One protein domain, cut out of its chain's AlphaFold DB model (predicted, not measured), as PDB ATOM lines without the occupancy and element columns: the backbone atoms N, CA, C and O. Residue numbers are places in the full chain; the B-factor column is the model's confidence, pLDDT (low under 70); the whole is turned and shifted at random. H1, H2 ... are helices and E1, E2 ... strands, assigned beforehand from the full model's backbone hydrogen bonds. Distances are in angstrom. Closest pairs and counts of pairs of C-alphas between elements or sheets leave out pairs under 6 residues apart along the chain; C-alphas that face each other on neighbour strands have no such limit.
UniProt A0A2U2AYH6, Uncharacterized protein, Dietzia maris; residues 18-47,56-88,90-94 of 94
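This is residues 18 to 47, 56 to 88 and 90 to 94 of the 94 residues of an uncharacterized protein of Dietzia maris (UniProt A0A2U2AYH6). There is little regular structure here: helix H2 and strand E1, which folds back from it after a tight link, make one part, and the short helix H1 lies away from both on a loose arm of chain. Residues 18 to 24 and 40 to 45 stick out. The printed part has 68 residues, of which 27 are in named elements, in the order H1, H2, E1; the class is mixed. It is loose, with a radius of gyration of the C-alphas of 15.1 A, and spans 47 by 31 by 23 A.

H2, residues 64 to 77, and E1, residues 83 to 88, come closest at the C-alphas of Trp 77 and Val 83, 6.3 A apart. Their centres are 12.1 A apart. E1 pairs with no named strand. H1, residues 34 to 40, is apart from H2 and from E1. In H1 and H2 every O i to N i+4 pair is within hydrogen-bond range.

H2 is 20.0 A long, from C-alpha 64 at (2.442, -30.466, -35.666). E1 is 16.1 A long and ends with C-alpha 88 at (1.243, -35.152, -20.769). H1 is 10.1 A long.

The C-alphas of Asn 43 and Ala 61 are the two farthest apart, 47.4 A. Residues 48 to 55 are not printed, and C-alphas 47 and 56 are 27.3 A apart across that cut; across the cut at residue 89 the gap is 5.6 A. Residues 90 to 94 have pLDDT under 70.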
ATOM      1  N   LEU A  18     -20.591 -23.929 -29.749       87.81
ATOM      2  CA  LEU A  18     -20.220 -23.046 -30.852       87.81
ATOM      3  C   LEU A  18     -21.254 -23.099 -31.981       87.81
ATOM      4  O   LEU A  18     -21.965 -24.091 -32.160       87.81
ATOM      5  N   ASP A  19     -21.308 -22.022 -32.764       87.56
ATOM      6  CA  ASP A  19     -22.155 -21.943 -33.949       87.56
ATOM      7  C   ASP A  19     -21.730 -22.956 -35.022       87.56
ATOM      8  O   ASP A  19     -20.587 -23.422 -35.093       87.56
ATOM      9  N   PHE A  20     -22.664 -23.291 -35.912       82.12
ATOM     10  CA  PHE A  20     -22.394 -24.209 -37.012       82.12
ATOM     11  C   PHE A  20     -21.230 -23.712 -37.890       82.12
ATOM     12  O   PHE A  20     -21.283 -22.627 -38.466       82.12
ATOM     13  N   GLY A  21     -20.199 -24.550 -38.043       82.69
ATOM     14  CA  GLY A  21     -19.007 -24.252 -38.845       82.69
ATOM     15  C   GLY A  21     -17.852 -23.609 -38.068       82.69
ATOM     16  O   GLY A  21     -16.775 -23.401 -38.647       82.69
ATOM     17  N   ASP A  22     -18.040 -23.342 -36.776       87.19
ATOM     18  CA  ASP A  22     -16.962 -22.977 -35.867       87.19
ATOM     19  C   ASP A  22     -16.304 -24.193 -35.214       87.19
ATOM     20  O   ASP A  22     -16.830 -25.302 -35.213       87.19
ATOM     21  N   GLN A  23     -15.074 -23.984 -34.744       83.00
ATOM     22  CA  GLN A  23     -14.243 -25.012 -34.126       83.00
ATOM     23  C   GLN A  23     -13.514 -24.413 -32.939       83.00
ATOM     24  O   GLN A  23     -12.967 -23.308 -33.048       83.00
ATOM     25  N   ILE A  24     -13.428 -25.166 -31.843       85.38
ATOM     26  CA  ILE A  24     -12.753 -24.700 -30.629       85.38
ATOM     27  C   ILE A  24     -11.282 -24.321 -30.858       85.38
ATOM     28  O   ILE A  24     -10.773 -23.419 -30.202       85.38
ATOM     29  N   ASP A  25     -10.626 -24.914 -31.858       82.62
ATOM     30  CA  ASP A  25      -9.253 -24.600 -32.278       82.62
ATOM     31  C   ASP A  25      -9.043 -23.135 -32.712       82.62
ATOM     32  O   ASP A  25      -7.903 -22.673 -32.796       82.62
ATOM     33  N   ARG A  26     -10.121 -22.400 -33.023       84.62
ATOM     34  CA  ARG A  26     -10.081 -20.967 -33.372       84.62
ATOM     35  C   ARG A  26     -10.157 -20.048 -32.154       84.62
ATOM     36  O   ARG A  26      -9.952 -18.844 -32.288       84.62
ATOM     37  N   TYR A  27     -10.452 -20.606 -30.987       85.62
ATOM     38  CA  TYR A  27     -10.703 -19.876 -29.756       85.62
ATOM     39  C   TYR A  27      -9.678 -20.255 -28.686       85.62
ATOM     40  O   TYR A  27      -9.071 -21.325 -28.703       85.62
ATOM     41  N   VAL A  28      -9.494 -19.361 -27.716       86.06
ATOM     42  CA  VAL A  28      -8.683 -19.625 -26.526       86.06
ATOM     43  C   VAL A  28      -9.598 -19.545 -25.316       86.06
ATOM     44  O   VAL A  28     -10.156 -18.486 -25.031       86.06
ATOM     45  N   ILE A  29      -9.753 -20.654 -24.593       88.19
ATOM     46  CA  ILE A  29     -10.487 -20.647 -23.323       88.19
ATOM     47  C   ILE A  29      -9.595 -20.024 -22.249       88.19
ATOM     48  O   ILE A  29      -8.483 -20.496 -22.008       88.19
ATOM     49  N   ASP A  30     -10.083 -18.990 -21.570       91.69
ATOM     50  CA  ASP A  30      -9.381 -18.375 -20.446       91.69
ATOM     51  C   ASP A  30      -9.615 -19.162 -19.148       91.69
ATOM     52  O   ASP A  30     -10.530 -18.890 -18.365       91.69
ATOM     53  N   PHE A  31      -8.758 -20.156 -18.906       91.38
ATOM     54  CA  PHE A  31      -8.775 -20.933 -17.667       91.38
ATOM     55  C   PHE A  31      -8.279 -20.164 -16.434       91.38
ATOM     56  O   PHE A  31      -8.460 -20.657 -15.321       91.38
ATOM     57  N   GLY A  32      -7.694 -18.973 -16.589       90.62
ATOM     58  CA  GLY A  32      -7.387 -18.094 -15.458       90.62
ATOM     59  C   GLY A  32      -8.647 -17.407 -14.933       90.62
ATOM     60  O   GLY A  32      -8.878 -17.368 -13.725       90.62
ATOM     61  N   LYS A  33      -9.502 -16.931 -15.847       90.81
ATOM     62  CA  LYS A  33     -10.746 -16.224 -15.516       90.81
ATOM     63  C   LYS A  33     -11.923 -17.151 -15.202       90.81
ATOM     64  O   LYS A  33     -12.715 -16.842 -14.315       90.81
ATOM     65  N   LEU A  34     -12.042 -18.294 -15.883       89.00
ATOM     66  CA  LEU A  34     -13.172 -19.222 -15.711       89.00
ATOM     67  C   LEU A  34     -13.433 -19.611 -14.234       89.00
ATOM     68  O   LEU A  34     -14.584 -19.560 -13.796       89.00
ATOM     69  N   PRO A  35     -12.416 -19.948 -13.420       89.56
ATOM     70  CA  PRO A  35     -12.611 -20.242 -12.003       89.56
ATOM     71  C   PRO A  35     -13.154 -19.072 -11.180       89.56
ATOM     72  O   PRO A  35     -13.848 -19.310 -10.190       89.56
ATOM     73  N   ASP A  36     -12.831 -17.830 -11.551       90.56
ATOM     74  CA  ASP A  36     -13.313 -16.639 -10.850       90.56
ATOM     75  C   ASP A  36     -14.813 -16.434 -11.101       90.56
ATOM     76  O   ASP A  36     -15.554 -16.179 -10.152       90.56
ATOM     77  N   GLU A  37     -15.279 -16.664 -12.332       90.50
ATOM     78  CA  GLU A  37     -16.711 -16.665 -12.674       90.50
ATOM     79  C   GLU A  37     -17.470 -17.748 -11.884       90.50
ATOM     80  O   GLU A  37     -18.518 -17.488 -11.293       90.50
ATOM     81  N   ILE A  38     -16.903 -18.957 -11.776       86.44
ATOM     82  CA  ILE A  38     -17.480 -20.043 -10.963       86.44
ATOM     83  C   ILE A  38     -17.502 -19.668  -9.475       86.44
ATOM     84  O   ILE A  38     -18.448 -19.993  -8.757       86.44
ATOM     85  N   ALA A  39     -16.452 -19.013  -8.975       88.50
ATOM     86  CA  ALA A  39     -16.375 -18.589  -7.582       88.50
ATOM     87  C   ALA A  39     -17.384 -17.477  -7.257       88.50
ATOM     88  O   ALA A  39     -17.950 -17.496  -6.163       88.50
ATOM     89  N   ALA A  40     -17.643 -16.564  -8.198       88.50
ATOM     90  CA  ALA A  40     -18.625 -15.488  -8.061       88.50
ATOM     91  C   ALA A  40     -20.068 -16.007  -7.940       88.50
ATOM     92  O   ALA A  40     -20.892 -15.383  -7.279       88.50
ATOM     93  N   GLN A  41     -20.366 -17.179  -8.510       89.00
ATOM     94  CA  GLN A  41     -21.684 -17.822  -8.424       89.00
ATOM     95  C   GLN A  41     -21.935 -18.553  -7.093       89.00
ATOM     96  O   GLN A  41     -23.016 -19.096  -6.868       89.00
ATOM     97  N   ARG A  42     -20.947 -18.617  -6.194       86.19
ATOM     98  CA  ARG A  42     -21.092 -19.316  -4.912       86.19
ATOM     99  C   ARG A  42     -21.763 -18.428  -3.871       86.19
ATOM    100  O   ARG A  42     -21.387 -17.281  -3.677       86.19
ATOM    101  N   ASN A  43     -22.627 -19.034  -3.056       86.88
ATOM    102  CA  ASN A  43     -23.285 -18.372  -1.920       86.88
ATOM    103  C   ASN A  43     -22.325 -17.888  -0.814       86.88
ATOM    104  O   ASN A  43     -22.750 -17.210   0.118       86.88
ATOM    105  N   ARG A  44     -21.041 -18.268  -0.858       85.75
ATOM    106  CA  ARG A  44     -20.019 -17.851   0.111       85.75
ATOM    107  C   ARG A  44     -18.874 -17.149  -0.613       85.75
ATOM    108  O   ARG A  44     -18.397 -17.710  -1.607       85.75
ATOM    109  N   PRO A  45     -18.357 -16.023  -0.078       83.56
ATOM    110  CA  PRO A  45     -17.184 -15.352  -0.625       83.56
ATOM    111  C   PRO A  45     -16.039 -16.346  -0.817       83.56
ATOM    112  O   PRO A  45     -15.538 -16.943   0.135       83.56
ATOM    113  N   SER A  46     -15.663 -16.563  -2.072       86.31
ATOM    114  CA  SER A  46     -14.662 -17.546  -2.466       86.31
ATOM    115  C   SER A  46     -13.653 -16.874  -3.381       86.31
ATOM    116  O   SER A  46     -14.028 -16.180  -4.317       86.31
ATOM    117  N   ARG A  47     -12.361 -17.097  -3.128       88.69
ATOM    118  CA  ARG A  47     -11.278 -16.634  -4.003       88.69
ATOM    119  C   ARG A  47     -10.490 -17.818  -4.537       88.69
ATOM    120  O   ARG A  47     -10.052 -18.679  -3.760       88.69
ATOM    121  N   GLY A  56      -3.753 -33.366 -22.245       87.81
ATOM    122  CA  GLY A  56      -2.950 -34.176 -23.157       87.81
ATOM    123  C   GLY A  56      -2.578 -33.352 -24.384       87.81
ATOM    124  O   GLY A  56      -3.453 -32.741 -24.990       87.81
ATOM    125  N   VAL A  57      -1.305 -33.341 -24.767       89.12
ATOM    126  CA  VAL A  57      -0.842 -32.632 -25.969       89.12
ATOM    127  C   VAL A  57      -0.464 -33.616 -27.066       89.12
ATOM    128  O   VAL A  57       0.136 -34.660 -26.801       89.12
ATOM    129  N   HIS A  58      -0.771 -33.258 -28.314       85.44
ATOM    130  CA  HIS A  58      -0.398 -34.071 -29.466       85.44
ATOM    131  C   HIS A  58       1.124 -34.222 -29.574       85.44
ATOM    132  O   HIS A  58       1.902 -33.298 -29.288       85.44
ATOM    133  N   ASN A  59       1.563 -35.388 -30.048       85.88
ATOM    134  CA  ASN A  59       2.945 -35.566 -30.457       85.88
ATOM    135  C   ASN A  59       3.239 -34.643 -31.653       85.88
ATOM    136  O   ASN A  59       2.528 -34.671 -32.659       85.88
ATOM    137  N   ARG A  60       4.303 -33.838 -31.550       87.12
ATOM    138  CA  ARG A  60       4.654 -32.847 -32.579       87.12
ATOM    139  C   ARG A  60       4.942 -33.476 -33.947       87.12
ATOM    140  O   ARG A  60       4.635 -32.851 -34.951       87.12
ATOM    141  N   ALA A  61       5.508 -34.684 -33.989       88.19
ATOM    142  CA  ALA A  61       5.817 -35.381 -35.237       88.19
ATOM    143  C   ALA A  61       4.565 -35.952 -35.921       88.19
ATOM    144  O   ALA A  61       4.519 -36.021 -37.143       88.19
ATOM    145  N   GLN A  62       3.547 -36.342 -35.146       88.00
ATOM    146  CA  GLN A  62       2.306 -36.910 -35.683       88.00
ATOM    147  C   GLN A  62       1.306 -35.828 -36.103       88.00
ATOM    148  O   GLN A  62       0.658 -35.957 -37.135       88.00
ATOM    149  N   ASN A  63       1.171 -34.762 -35.309       88.44
ATOM    150  CA  ASN A  63       0.266 -33.658 -35.616       88.44
ATOM    151  C   ASN A  63       0.877 -32.310 -35.178       88.44
ATOM    152  O   ASN A  63       0.589 -31.814 -34.080       88.44
ATOM    153  N   PRO A  64       1.738 -31.698 -36.017       89.75
ATOM    154  CA  PRO A  64       2.442 -30.466 -35.666       89.75
ATOM    155  C   PRO A  64       1.492 -29.277 -35.487       89.75
ATOM    156  O   PRO A  64       1.740 -28.428 -34.631       89.75
ATOM    157  N   ARG A  65       0.386 -29.230 -36.245       89.00
ATOM    158  CA  ARG A  65      -0.613 -28.155 -36.151       89.00
ATOM    159  C   ARG A  65      -1.350 -28.197 -34.816       89.00
ATOM    160  O   ARG A  65      -1.367 -27.190 -34.114       89.00
ATOM    161  N   ALA A  66      -1.904 -29.349 -34.443       85.81
ATOM    162  CA  ALA A  66      -2.618 -29.483 -33.175       85.81
ATOM    163  C   ALA A  66      -1.680 -29.260 -31.979       85.81
ATOM    164  O   ALA A  66      -2.055 -28.630 -30.990       85.81
ATOM    165  N   ARG A  67      -0.411 -29.682 -32.093       90.31
ATOM    166  CA  ARG A  67       0.604 -29.361 -31.085       90.31
ATOM    167  C   ARG A  67       0.866 -27.856 -30.977       90.31
ATOM    168  O   ARG A  67       0.934 -27.342 -29.867       90.31
ATOM    169  N   MET A  68       1.000 -27.146 -32.095       91.19
ATOM    170  CA  MET A  68       1.210 -25.696 -32.088       91.19
ATOM    171  C   MET A  68       0.060 -24.948 -31.396       91.19
ATOM    172  O   MET A  68       0.329 -24.042 -30.610       91.19
ATOM    173  N   ILE A  69      -1.192 -25.341 -31.656       88.44
ATOM    174  CA  ILE A  69      -2.386 -24.762 -31.016       88.44
ATOM    175  C   ILE A  69      -2.353 -25.018 -29.504       88.44
ATOM    176  O   ILE A  69      -2.479 -24.081 -28.714       88.44
ATOM    177  N   ALA A  70      -2.081 -26.257 -29.081       88.75
ATOM    178  CA  ALA A  70      -1.939 -26.581 -27.662       88.75
ATOM    179  C   ALA A  70      -0.833 -25.748 -26.985       88.75
ATOM    180  O   ALA A  70      -1.059 -25.170 -25.924       88.75
ATOM    181  N   ASP A  71       0.335 -25.608 -27.622       91.81
ATOM    182  CA  ASP A  71       1.446 -24.795 -27.109       91.81
ATOM    183  C   ASP A  71       1.071 -23.295 -27.015       91.81
ATOM    184  O   ASP A  71       1.551 -22.577 -26.136       91.81
ATOM    185  N   GLN A  72       0.237 -22.774 -27.925       91.31
ATOM    186  CA  GLN A  72      -0.289 -21.403 -27.845       91.31
ATOM    187  C   GLN A  72      -1.232 -21.228 -26.651       91.31
ATOM    188  O   GLN A  72      -1.047 -20.283 -25.883       91.31
ATOM    189  N   ASN A  73      -2.164 -22.160 -26.455       89.50
ATOM    190  CA  ASN A  73      -3.093 -22.152 -25.326       89.50
ATOM    191  C   ASN A  73      -2.360 -22.235 -23.983       89.50
ATOM    192  O   ASN A  73      -2.590 -21.408 -23.103       89.50
ATOM    193  N   ILE A  74      -1.395 -23.151 -23.854       91.56
ATOM    194  CA  ILE A  74      -0.576 -23.295 -22.642       91.56
ATOM    195  C   ILE A  74       0.163 -21.992 -22.323       91.56
ATOM    196  O   ILE A  74       0.078 -21.491 -21.201       91.56
ATOM    197  N   ARG A  75       0.827 -21.382 -23.316       92.75
ATOM    198  CA  ARG A  75       1.511 -20.090 -23.126       92.75
ATOM    199  C   ARG A  75       0.559 -18.970 -22.734       92.75
ATOM    200  O   ARG A  75       0.964 -18.069 -22.003       92.75
ATOM    201  N   PHE A  76      -0.669 -18.982 -23.245       93.12
ATOM    202  CA  PHE A  76      -1.681 -18.012 -22.856       93.12
ATOM    203  C   PHE A  76      -2.073 -18.195 -21.385       93.12
ATOM    204  O   PHE A  76      -2.028 -17.226 -20.632       93.12
ATOM    205  N   TRP A  77      -2.366 -19.424 -20.953       93.25
ATOM    206  CA  TRP A  77      -2.745 -19.721 -19.567       93.25
ATOM    207  C   TRP A  77      -1.646 -19.383 -18.564       93.25
ATOM    208  O   TRP A  77      -1.925 -18.797 -17.523       93.25
ATOM    209  N   GLN A  78      -0.389 -19.669 -18.908       91.62
ATOM    210  CA  GLN A  78       0.778 -19.370 -18.074       91.62
ATOM    211  C   GLN A  78       1.003 -17.865 -17.827       91.62
ATOM    212  O   GLN A  78       1.832 -17.499 -16.993       91.62
ATOM    213  N   ARG A  79       0.277 -16.970 -18.518       93.38
ATOM    214  CA  ARG A  79       0.288 -15.529 -18.209       93.38
ATOM    215  C   ARG A  79      -0.380 -15.223 -16.866       93.38
ATOM    216  O   ARG A  79      -0.005 -14.242 -16.224       93.38
ATOM    217  N   ASP A  80      -1.334 -16.045 -16.426       94.31
ATOM    218  CA  ASP A  80      -1.899 -15.963 -15.079       94.31
ATOM    219  C   ASP A  80      -1.040 -16.789 -14.111       94.31
ATOM    220  O   ASP A  80      -0.940 -18.010 -14.211       94.31
ATOM    221  N   LYS A  81      -0.447 -16.116 -13.117       94.38
ATOM    222  CA  LYS A  81       0.446 -16.727 -12.113       94.38
ATOM    223  C   LYS A  81      -0.229 -17.802 -11.254       94.38
ATOM    224  O   LYS A  81       0.463 -18.540 -10.555       94.38
ATOM    225  N   ARG A  82      -1.564 -17.856 -11.240       95.00
ATOM    226  CA  ARG A  82      -2.338 -18.876 -10.521       95.00
ATOM    227  C   ARG A  82      -2.429 -20.178 -11.305       95.00
ATOM    228  O   ARG A  82      -2.711 -21.204 -10.687       95.00
ATOM    229  N   VAL A  83      -2.229 -20.141 -12.622       95.44
ATOM    230  CA  VAL A  83      -2.387 -21.306 -13.486       95.44
ATOM    231  C   VAL A  83      -1.091 -22.107 -13.542       95.44
ATOM    232  O   VAL A  83      -0.007 -21.574 -13.767       95.44
ATOM    233  N   ARG A  84      -1.221 -23.416 -13.342       93.81
ATOM    234  CA  ARG A  84      -0.188 -24.423 -13.575       93.81
ATOM    235  C   ARG A  84      -0.735 -25.444 -14.556       93.81
ATOM    236  O   ARG A  84      -1.807 -26.000 -14.336       93.81
ATOM    237  N   ASP A  85      -0.005 -25.707 -15.622       88.62
ATOM    238  CA  ASP A  85      -0.321 -26.768 -16.566       88.62
ATOM    239  C   ASP A  85       0.354 -28.087 -16.160       88.62
ATOM    240  O   ASP A  85       1.516 -28.139 -15.763       88.62
ATOM    241  N   CYS A  86      -0.403 -29.175 -16.257       90.00
ATOM    242  CA  CYS A  86       0.078 -30.545 -16.176       90.00
ATOM    243  C   CYS A  86      -0.107 -31.166 -17.558       90.00
ATOM    244  O   CYS A  86      -1.154 -31.743 -17.867       90.00
ATOM    245  N   THR A  87       0.900 -30.977 -18.409       86.38
ATOM    246  CA  THR A  87       0.891 -31.496 -19.776       86.38
ATOM    247  C   THR A  87       1.451 -32.905 -19.821       86.38
ATOM    248  O   THR A  87       2.556 -33.149 -19.332       86.38
ATOM    249  N   PHE A  88       0.748 -33.807 -20.495       82.19
ATOM    250  CA  PHE A  88       1.243 -35.152 -20.769       82.19
ATOM    251  C   PHE A  88       1.331 -35.346 -22.280       82.19
ATOM    252  O   PHE A  88       0.391 -35.028 -23.011       82.19
ATOM    253  N   GLY A  90       0.532 -37.523 -24.734       61.50
ATOM    254  CA  GLY A  90      -0.413 -38.635 -24.777       61.50
ATOM    255  C   GLY A  90      -0.763 -38.999 -26.212       61.50
ATOM    256  O   GLY A  90      -1.024 -38.117 -27.027       61.50
ATOM    257  N   VAL A  91      -0.730 -40.301 -26.502       52.06
ATOM    258  CA  VAL A  91      -1.136 -40.928 -27.767       52.06
ATOM    259  C   VAL A  91      -2.518 -40.409 -28.168       52.06
ATOM    260  O   VAL A  91      -3.399 -40.301 -27.318       52.06
ATOM    261  N   THR A  92      -2.667 -40.050 -29.442       44.31
ATOM    262  CA  THR A  92      -3.902 -39.560 -30.066       44.31
ATOM    263  C   THR A  92      -5.130 -40.286 -29.499       44.31
ATOM    264  O   THR A  92      -5.154 -41.518 -29.559       44.31
ATOM    265  N   PRO A  93      -6.137 -39.580 -28.947       45.59
ATOM    266  CA  PRO A  93      -7.413 -40.216 -28.674       45.59
ATOM    267  C   PRO A  93      -7.998 -40.647 -30.022       45.59
ATOM    268  O   PRO A  93      -8.064 -39.833 -30.945       45.59
ATOM    269  N   ILE A  94      -8.315 -41.937 -30.118       39.38
ATOM    270  CA  ILE A  94      -9.010 -42.574 -31.245       39.38
ATOM    271  C   ILE A  94     -10.374 -41.911 -31.443       39.38
ATOM    272  O   ILE A  94     -11.011 -41.589 -30.409       39.38
TER     273      ILE A  94